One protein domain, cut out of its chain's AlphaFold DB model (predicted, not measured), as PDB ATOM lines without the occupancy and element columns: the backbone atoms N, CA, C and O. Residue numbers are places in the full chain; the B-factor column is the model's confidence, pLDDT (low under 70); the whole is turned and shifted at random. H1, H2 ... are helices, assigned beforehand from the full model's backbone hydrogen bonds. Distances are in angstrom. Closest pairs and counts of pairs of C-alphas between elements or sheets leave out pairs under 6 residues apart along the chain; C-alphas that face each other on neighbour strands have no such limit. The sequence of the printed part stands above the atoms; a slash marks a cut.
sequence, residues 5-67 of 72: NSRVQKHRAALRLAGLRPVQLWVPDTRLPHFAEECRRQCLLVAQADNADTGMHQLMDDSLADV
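What this domain is: This is residues 5 to 67 of the 72 residues of the protein "Antitoxin MazE" of Herbaspirillum frisingense (UniProt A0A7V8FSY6). What shape does this make? Three helices are strung along an open, flat zigzag with no core: H1, a long unnamed link, H2, then H3 making a corner with H2's end. What are the figures? The printed part has 63 residues, with helices H1, H2, H3 in that order and no named strand: all helix. It is extended, with a radius of gyration of the C-alphas of 19.0 A and spans of 47 by 39 by 15 A.

Where its parts are: Where is H1? Residues 5 to 17, from C-alpha 5 at (11.587, -8.732, 42.796), 18.6 A long. What follows? H2 is residues 35 to 52, 25.6 A; H3 is residues 54 to 65, 16.7 A, ending at C-alpha 65 (-24.574, 20.412, 28.024).

How they stand to each other: Does H1 touch another helix? It is apart from H2 and H3. How do H2 and H3 stand? They are close but not clearly touching, about perpendicular at 77 degrees; their closest C-alphas, of Asp 50 and Met 56, are 7.7 A apart. Are the backbones helical? In H1, H2 and H3 every O i to N i+4 pair is within hydrogen-bond range.

The domain as a whole: How large is it? The farthest C-alphas, of Ser 6 and Ala 65, are 49.1 A apart. Are there cuts, long links or weak spots? The printed part has no cut; the link H1 to H2, residues 18 to 34, is long, and H2 to H3 is tight. No printed residue is under 70 in pLDDT.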
ATOM      1  N   ASN A   5      12.661  -7.756  42.616       90.50
ATOM      2  CA  ASN A   5      11.587  -8.732  42.796       90.50
ATOM      3  C   ASN A   5      10.818  -8.517  44.117       90.50
ATOM      4  O   ASN A   5       9.592  -8.431  44.119       90.50
ATOM      5  N   SER A   6      11.531  -8.296  45.227       93.44
ATOM      6  CA  SER A   6      10.911  -8.030  46.536       93.44
ATOM      7  C   SER A   6      10.079  -6.739  46.548       93.44
ATOM      8  O   SER A   6       9.003  -6.690  47.146       93.44
ATOM      9  N   ARG A   7      10.520  -5.704  45.818       94.44
ATOM     10  CA  ARG A   7       9.776  -4.441  45.672       94.44
ATOM     11  C   ARG A   7       8.496  -4.636  44.863       94.44
ATOM     12  O   ARG A   7       7.439  -4.157  45.271       94.44
ATOM     13  N   VAL A   8       8.575  -5.377  43.755       93.44
ATOM     14  CA  VAL A   8       7.414  -5.701  42.910       93.44
ATOM     15  C   VAL A   8       6.397  -6.548  43.679       93.44
ATOM     16  O   VAL A   8       5.199  -6.280  43.595       93.44
ATOM     17  N   GLN A   9       6.848  -7.528  44.468       93.12
ATOM     18  CA  GLN A   9       5.965  -8.348  45.303       93.12
ATOM     19  C   GLN A   9       5.227  -7.515  46.354       93.12
ATOM     20  O   GLN A   9       3.999  -7.599  46.432       93.12
ATOM     21  N   LYS A  10       5.944  -6.666  47.105       95.38
ATOM     22  CA  LYS A  10       5.339  -5.774  48.109       95.38
ATOM     23  C   LYS A  10       4.299  -4.842  47.482       95.38
ATOM     24  O   LYS A  10       3.208  -4.692  48.022       95.38
ATOM     25  N   HIS A  11       4.609  -4.262  46.322       93.75
ATOM     26  CA  HIS A  11       3.687  -3.382  45.608       93.75
ATOM     27  C   HIS A  11       2.417  -4.119  45.154       93.75
ATOM     28  O   HIS A  11       1.309  -3.668  45.435       93.75
ATOM     29  N   ARG A  12       2.553  -5.303  44.538       95.44
ATOM     30  CA  ARG A  12       1.392  -6.118  44.138       95.44
ATOM     31  C   ARG A  12       0.548  -6.560  45.336       95.44
ATOM     32  O   ARG A  12      -0.664  -6.657  45.200       95.44
ATOM     33  N   ALA A  13       1.157  -6.846  46.488       95.94
ATOM     34  CA  ALA A  13       0.421  -7.189  47.706       95.94
ATOM     35  C   ALA A  13      -0.446  -6.020  48.201       95.94
ATOM     36  O   ALA A  13      -1.619  -6.228  48.497       95.94
ATOM     37  N   ALA A  14       0.091  -4.795  48.206       97.19
ATOM     38  CA  ALA A  14      -0.667  -3.597  48.567       97.19
ATOM     39  C   ALA A  14      -1.845  -3.337  47.611       97.19
ATOM     40  O   ALA A  14      -2.952  -3.073  48.069       97.19
ATOM     41  N   LEU A  15      -1.642  -3.490  46.295       97.31
ATOM     42  CA  LEU A  15      -2.722  -3.340  45.310       97.31
ATOM     43  C   LEU A  15      -3.839  -4.376  45.509       97.31
ATOM     44  O   LEU A  15      -5.012  -4.029  45.419       97.31
ATOM     45  N   ARG A  16      -3.495  -5.629  45.841       96.56
ATOM     46  CA  ARG A  16      -4.501  -6.658  46.154       96.56
ATOM     47  C   ARG A  16      -5.309  -6.321  47.405       96.56
ATOM     48  O   ARG A  16      -6.514  -6.534  47.405       96.56
ATOM     49  N   LEU A  17      -4.667  -5.787  48.446       97.50
ATOM     50  CA  LEU A  17      -5.363  -5.331  49.656       97.50
ATOM     51  C   LEU A  17      -6.312  -4.158  49.370       97.50
ATOM     52  O   LEU A  17      -7.362  -4.072  49.991       97.50
ATOM     53  N   ALA A  18      -5.982  -3.306  48.396       97.56
ATOM     54  CA  ALA A  18      -6.859  -2.243  47.902       97.56
ATOM     55  C   ALA A  18      -7.980  -2.744  46.959       97.56
ATOM     56  O   ALA A  18      -8.676  -1.935  46.354       97.56
ATOM     57  N   GLY A  19      -8.146  -4.063  46.797       97.38
ATOM     58  CA  GLY A  19      -9.192  -4.662  45.961       97.38
ATOM     59  C   GLY A  19      -8.855  -4.757  44.468       97.38
ATOM     60  O   GLY A  19      -9.708  -5.138  43.671       97.38
ATOM     61  N   LEU A  20      -7.619  -4.449  44.062       97.19
ATOM     62  CA  LEU A  20      -7.212  -4.477  42.656       97.19
ATOM     63  C   LEU A  20      -6.692  -5.858  42.243       97.19
ATOM     64  O   LEU A  20      -5.893  -6.496  42.938       97.19
ATOM     65  N   ARG A  21      -7.084  -6.302  41.045       94.62
ATOM     66  CA  ARG A  21      -6.596  -7.544  40.433       94.62
ATOM     67  C   ARG A  21      -5.508  -7.235  39.396       94.62
ATOM     68  O   ARG A  21      -5.767  -6.481  38.463       94.62
ATOM     69  N   PRO A  22      -4.307  -7.835  39.492       94.00
ATOM     70  CA  PRO A  22      -3.287  -7.665  38.466       94.00
ATOM     71  C   PRO A  22      -3.698  -8.376  37.169       94.00
ATOM     72  O   PRO A  22      -4.019  -9.565  37.192       94.00
ATOM     73  N   VAL A  23      -3.616  -7.664  36.046       92.50
ATOM     74  CA  VAL A  23      -3.756  -8.220  34.694       92.50
ATOM     75  C   VAL A  23      -2.398  -8.133  34.003       92.50
ATOM     76  O   VAL A  23      -1.723  -7.107  34.073       92.50
ATOM     77  N   GLN A  24      -1.960  -9.231  33.388       91.12
ATOM     78  CA  GLN A  24      -0.758  -9.255  32.556       91.12
ATOM     79  C   GLN A  24      -1.186  -9.240  31.096       91.12
ATOM     80  O   GLN A  24      -1.907 -10.129  30.652       91.12
ATOM     81  N   LEU A  25      -0.749  -8.212  30.378       91.00
ATOM     82  CA  LEU A  25      -1.007  -8.020  28.960       91.00
ATOM     83  C   LEU A  25       0.329  -8.052  28.228       91.00
ATOM     84  O   LEU A  25       1.315  -7.477  28.698       91.00
ATOM     85  N   TRP A  26       0.348  -8.719  27.083       91.62
ATOM     86  CA  TRP A  26       1.455  -8.616  26.146       91.62
ATOM     87  C   TRP A  26       1.232  -7.376  25.290       91.62
ATOM     88  O   TRP A  26       0.202  -7.253  24.632       91.62
ATOM     89  N   VAL A  27       2.186  -6.454  25.333       91.44
ATOM     90  CA  VAL A  27       2.185  -5.227  24.532       91.44
ATOM     91  C   VAL A  27       3.311  -5.289  23.501       91.44
ATOM     92  O   VAL A  27       4.302  -5.986  23.743       91.44
ATOM     93  N   PRO A  28       3.192  -4.581  22.363       91.06
ATOM     94  CA  PRO A  28       4.288  -4.465  21.411       91.06
ATOM     95  C   PRO A  28       5.559  -3.929  22.085       91.06
ATOM     96  O   PRO A  28       5.494  -3.037  22.934       91.06
ATOM     97  N   ASP A  29       6.719  -4.469  21.708       93.94
ATOM     98  CA  ASP A  29       8.000  -3.998  22.235       93.94
ATOM     99  C   ASP A  29       8.321  -2.611  21.669       93.94
ATOM    100  O   ASP A  29       8.587  -2.448  20.476       93.94
ATOM    101  N   THR A  30       8.322  -1.610  22.549       94.62
ATOM    102  CA  THR A  30       8.505  -0.199  22.191       94.62
ATOM    103  C   THR A  30       9.913   0.144  21.714       94.62
ATOM    104  O   THR A  30      10.150   1.249  21.228       94.62
ATOM    105  N   ARG A  31      10.858  -0.793  21.846       95.50
ATOM    106  CA  ARG A  31      12.261  -0.627  21.444       95.50
ATOM    107  C   ARG A  31      12.518  -1.059  20.004       95.50
ATOM    108  O   ARG A  31      13.613  -0.832  19.495       95.50
ATOM    109  N   LEU A  32      11.552  -1.710  19.356       95.56
ATOM    110  CA  LEU A  32      11.691  -2.115  17.962       95.56
ATOM    111  C   LEU A  32      11.610  -0.885  17.044       95.56
ATOM    112  O   LEU A  32      10.771  -0.012  17.270       95.56
ATOM    113  N   PRO A  33      12.417  -0.823  15.969       93.81
ATOM    114  CA  PRO A  33      12.448   0.334  15.070       93.81
ATOM    115  C   PRO A  33      11.085   0.632  14.417       93.81
ATOM    116  O   PRO A  33      10.774   1.785  14.142       93.81
ATOM    117  N   HIS A  34      10.238  -0.389  14.246       93.38
ATOM    118  CA  HIS A  34       8.900  -0.274  13.650       93.38
ATOM    119  C   HIS A  34       7.795   0.100  14.648       93.38
ATOM    120  O   HIS A  34       6.634   0.236  14.262       93.38
ATOM    121  N   PHE A  35       8.111   0.280  15.934       96.06
ATOM    122  CA  PHE A  35       7.089   0.582  16.939       96.06
ATOM    123  C   PHE A  35       6.352   1.896  16.647       96.06
ATOM    124  O   PHE A  35       5.145   1.981  16.849       96.06
ATOM    125  N   ALA A  36       7.047   2.909  16.121       95.88
ATOM    126  CA  ALA A  36       6.418   4.179  15.759       95.88
ATOM    127  C   ALA A  36       5.371   4.022  14.638       95.88
ATOM    128  O   ALA A  36       4.345   4.701  14.644       95.88
ATOM    129  N   GLU A  37       5.611   3.115  13.689       96.12
ATOM    130  CA  GLU A  37       4.679   2.807  12.600       96.12
ATOM    131  C   GLU A  37       3.460   2.050  13.126       96.12
ATOM    132  O   GLU A  37       2.329   2.406  12.796       96.12
ATOM    133  N   GLU A  38       3.680   1.070  14.004       95.50
ATOM    134  CA  GLU A  38       2.598   0.322  14.646       95.50
ATOM    135  C   GLU A  38       1.747   1.217  15.552       95.50
ATOM    136  O   GLU A  38       0.520   1.161  15.497       95.50
ATOM    137  N   CYS A  39       2.379   2.105  16.322       95.81
ATOM    138  CA  CYS A  39       1.690   3.106  17.128       95.81
ATOM    139  C   CYS A  39       0.799   3.990  16.247       95.81
ATOM    140  O   CYS A  39      -0.397   4.109  16.499       95.81
ATOM    141  N   ARG A  40       1.341   4.524  15.143       96.88
ATOM    142  CA  ARG A  40       0.559   5.316  14.181       96.88
ATOM    143  C   ARG A  40      -0.626   4.524  13.627       96.88
ATOM    144  O   ARG A  40      -1.735   5.050  13.580       96.88
ATOM    145  N   ARG A  41      -0.404   3.271  13.221       96.56
ATOM    146  CA  ARG A  41      -1.448   2.391  12.679       96.56
ATOM    147  C   ARG A  41      -2.565   2.154  13.696       96.56
ATOM    148  O   ARG A  41      -3.733   2.260  13.335       96.56
ATOM    149  N   GLN A  42      -2.225   1.867  14.953       96.12
ATOM    150  CA  GLN A  42      -3.217   1.646  16.007       96.12
ATOM    151  C   GLN A  42      -3.966   2.927  16.380       96.12
ATOM    152  O   GLN A  42      -5.187   2.880  16.495       96.12
ATOM    153  N   CYS A  43      -3.287   4.072  16.480       96.88
ATOM    154  CA  CYS A  43      -3.949   5.355  16.728       96.88
ATOM    155  C   CYS A  43      -4.987   5.681  15.646       96.88
ATOM    156  O   CYS A  43      -6.080   6.135  15.968       96.88
ATOM    157  N   LEU A  44      -4.674   5.417  14.371       98.19
ATOM    158  CA  LEU A  44      -5.630   5.616  13.277       98.19
ATOM    159  C   LEU A  44      -6.847   4.693  13.394       98.19
ATOM    160  O   LEU A  44      -7.960   5.139  13.139       98.19
ATOM    161  N   LEU A  45      -6.652   3.432  13.787       97.44
ATOM    162  CA  LEU A  45      -7.760   2.497  13.990       97.44
ATOM    163  C   LEU A  45      -8.671   2.922  15.143       97.44
ATOM    164  O   LEU A  45      -9.886   2.866  14.992       97.44
ATOM    165  N   VAL A  46      -8.095   3.368  16.262       96.31
ATOM    166  CA  VAL A  46      -8.867   3.889  17.400       96.31
ATOM    167  C   VAL A  46      -9.651   5.128  16.979       96.31
ATOM    168  O   VAL A  46     -10.860   5.154  17.145       96.31
ATOM    169  N   ALA A  47      -9.006   6.098  16.326       95.50
ATOM    170  CA  ALA A  47      -9.684   7.309  15.868       95.50
ATOM    171  C   ALA A  47     -10.827   7.020  14.878       95.50
ATOM    172  O   ALA A  47     -11.844   7.705  14.892       95.50
ATOM    173  N   GLN A  48     -10.672   6.013  14.011       96.94
ATOM    174  CA  GLN A  48     -11.740   5.574  13.109       96.94
ATOM    175  C   GLN A  48     -12.893   4.903  13.858       96.94
ATOM    176  O   GLN A  48     -14.046   5.158  13.525       96.94
ATOM    177  N   ALA A  49     -12.590   4.055  14.843       95.69
ATOM    178  CA  ALA A  49     -13.601   3.403  15.665       95.69
ATOM    179  C   ALA A  49     -14.395   4.426  16.487       95.69
ATOM    180  O   ALA A  49     -15.619   4.375  16.472       95.69
ATOM    181  N   ASP A  50     -13.704   5.384  17.112       93.19
ATOM    182  CA  ASP A  50     -14.325   6.466  17.877       93.19
ATOM    183  C   ASP A  50     -15.245   7.307  16.982       93.19
ATOM    184  O   ASP A  50     -16.407   7.501  17.313       93.19
ATOM    185  N   ASN A  51     -14.769   7.728  15.802       92.69
ATOM    186  CA  ASN A  51     -15.565   8.523  14.857       92.69
ATOM    187  C   ASN A  51     -16.819   7.775  14.366       92.69
ATOM    188  O   ASN A  51     -17.885   8.363  14.184       92.69
ATOM    189  N   ALA A  52     -16.709   6.459  14.171       94.00
ATOM    190  CA  ALA A  52     -17.844   5.627  13.790       94.00
ATOM    191  C   ALA A  52     -18.869   5.443  14.926       94.00
ATOM    192  O   ALA A  52     -20.013   5.076  14.651       94.00
ATOM    193  N   ASP A  53     -18.496   5.702  16.182       94.38
ATOM    194  CA  ASP A  53     -19.381   5.595  17.338       94.38
ATOM    195  C   ASP A  53     -20.173   6.892  17.558       94.38
ATOM    196  O   ASP A  53     -19.924   7.701  18.455       94.38
ATOM    197  N   THR A  54     -21.185   7.093  16.713       91.94
ATOM    198  CA  THR A  54     -22.091   8.247  16.816       91.94
ATOM    199  C   THR A  54     -22.829   8.293  18.159       91.94
ATOM    200  O   THR A  54     -23.161   9.375  18.636       91.94
ATOM    201  N   GLY A  55     -23.075   7.137  18.787       94.00
ATOM    202  CA  GLY A  55     -23.742   7.065  20.087       94.00
ATOM    203  C   GLY A  55     -22.882   7.657  21.199       94.00
ATOM    204  O   GLY A  55     -23.375   8.449  21.999       94.00
ATOM    205  N   MET A  56     -21.589   7.330  21.206       91.94
ATOM    206  CA  MET A  56     -20.630   7.945  22.123       91.94
ATOM    207  C   MET A  56     -20.477   9.444  21.882       91.94
ATOM    208  O   MET A  56     -20.453  10.201  22.848       91.94
ATOM    209  N   HIS A  57     -20.437   9.890  20.625       89.50
ATOM    210  CA  HIS A  57     -20.397  11.320  20.313       89.50
ATOM    211  C   HIS A  57     -21.617  12.074  20.852       89.50
ATOM    212  O   HIS A  57     -21.448  13.065  21.558       89.50
ATOM    213  N   GLN A  58     -22.826  11.561  20.607       92.31
ATOM    214  CA  GLN A  58     -24.053  12.166  21.126       92.31
ATOM    215  C   GLN A  58     -24.060  12.199  22.659       92.31
ATOM    216  O   GLN A  58     -24.363  13.229  23.250       92.31
ATOM    217  N   LEU A  59     -23.666  11.097  23.307       92.75
ATOM    218  CA  LEU A  59     -23.570  11.035  24.765       92.75
ATOM    219  C   LEU A  59     -22.605  12.091  25.319       92.75
ATOM    220  O   LEU A  59     -22.898  12.690  26.353       92.75
ATOM    221  N   MET A  60     -21.451  12.297  24.677       91.25
ATOM    222  CA  MET A  60     -20.465  13.294  25.106       91.25
ATOM    223  C   MET A  60     -21.000  14.721  24.956       91.25
ATOM    224  O   MET A  60     -20.817  15.518  25.875       91.25
ATOM    225  N   ASP A  61     -21.676  15.022  23.845       91.31
ATOM    226  CA  ASP A  61     -22.297  16.330  23.605       91.31
ATOM    227  C   ASP A  61     -23.412  16.618  24.624       91.31
ATOM    228  O   ASP A  61     -23.428  17.688  25.237       91.31
ATOM    229  N   ASP A  62     -24.289  15.642  24.871       91.56
ATOM    230  CA  ASP A  62     -25.366  15.746  25.860       91.56
ATOM    231  C   ASP A  62     -24.792  15.917  27.280       91.56
ATOM    232  O   ASP A  62     -25.198  16.804  28.028       91.56
ATOM    233  N   SER A  63     -23.773  15.121  27.633       90.94
ATOM    234  CA  SER A  63     -23.111  15.206  28.942       90.94
ATOM    235  C   SER A  63     -22.446  16.563  29.161       90.94
ATOM    236  O   SER A  63     -22.433  17.044  30.290       90.94
ATOM    237  N   LEU A  64     -21.871  17.171  28.114       87.56
ATOM    238  CA  LEU A  64     -21.251  18.495  28.186       87.56
ATOM    239  C   LEU A  64     -22.294  19.592  28.433       87.56
ATOM    240  O   LEU A  64     -22.025  20.520  29.197       87.56
ATOM    241  N   ALA A  65     -23.469  19.482  27.810       86.44
ATOM    242  CA  ALA A  65     -24.574  20.412  28.024       86.44
ATOM    243  C   ALA A  65     -25.107  20.357  29.471       86.44
ATOM    244  O   ALA A  65     -25.461  21.392  30.034       86.44
ATOM    245  N   ASP A  66     -25.067  19.182  30.103       84.56
ATOM    246  CA  ASP A  66     -25.503  18.966  31.491       84.56
ATOM    247  C   ASP A  66     -24.495  19.451  32.561       84.56
ATOM    248  O   ASP A  66     -24.774  19.375  33.761       84.56
ATOM    249  N   VAL A  67     -23.319  19.971  32.172       81.44
ATOM    250  CA  VAL A  67     -22.324  20.521  33.125       81.44
ATOM    251  C   VAL A  67     -22.700  21.935  33.611       81.44
ATOM    252  O   VAL A  67     -22.108  22.434  34.574       81.44
TER     253      VAL A  67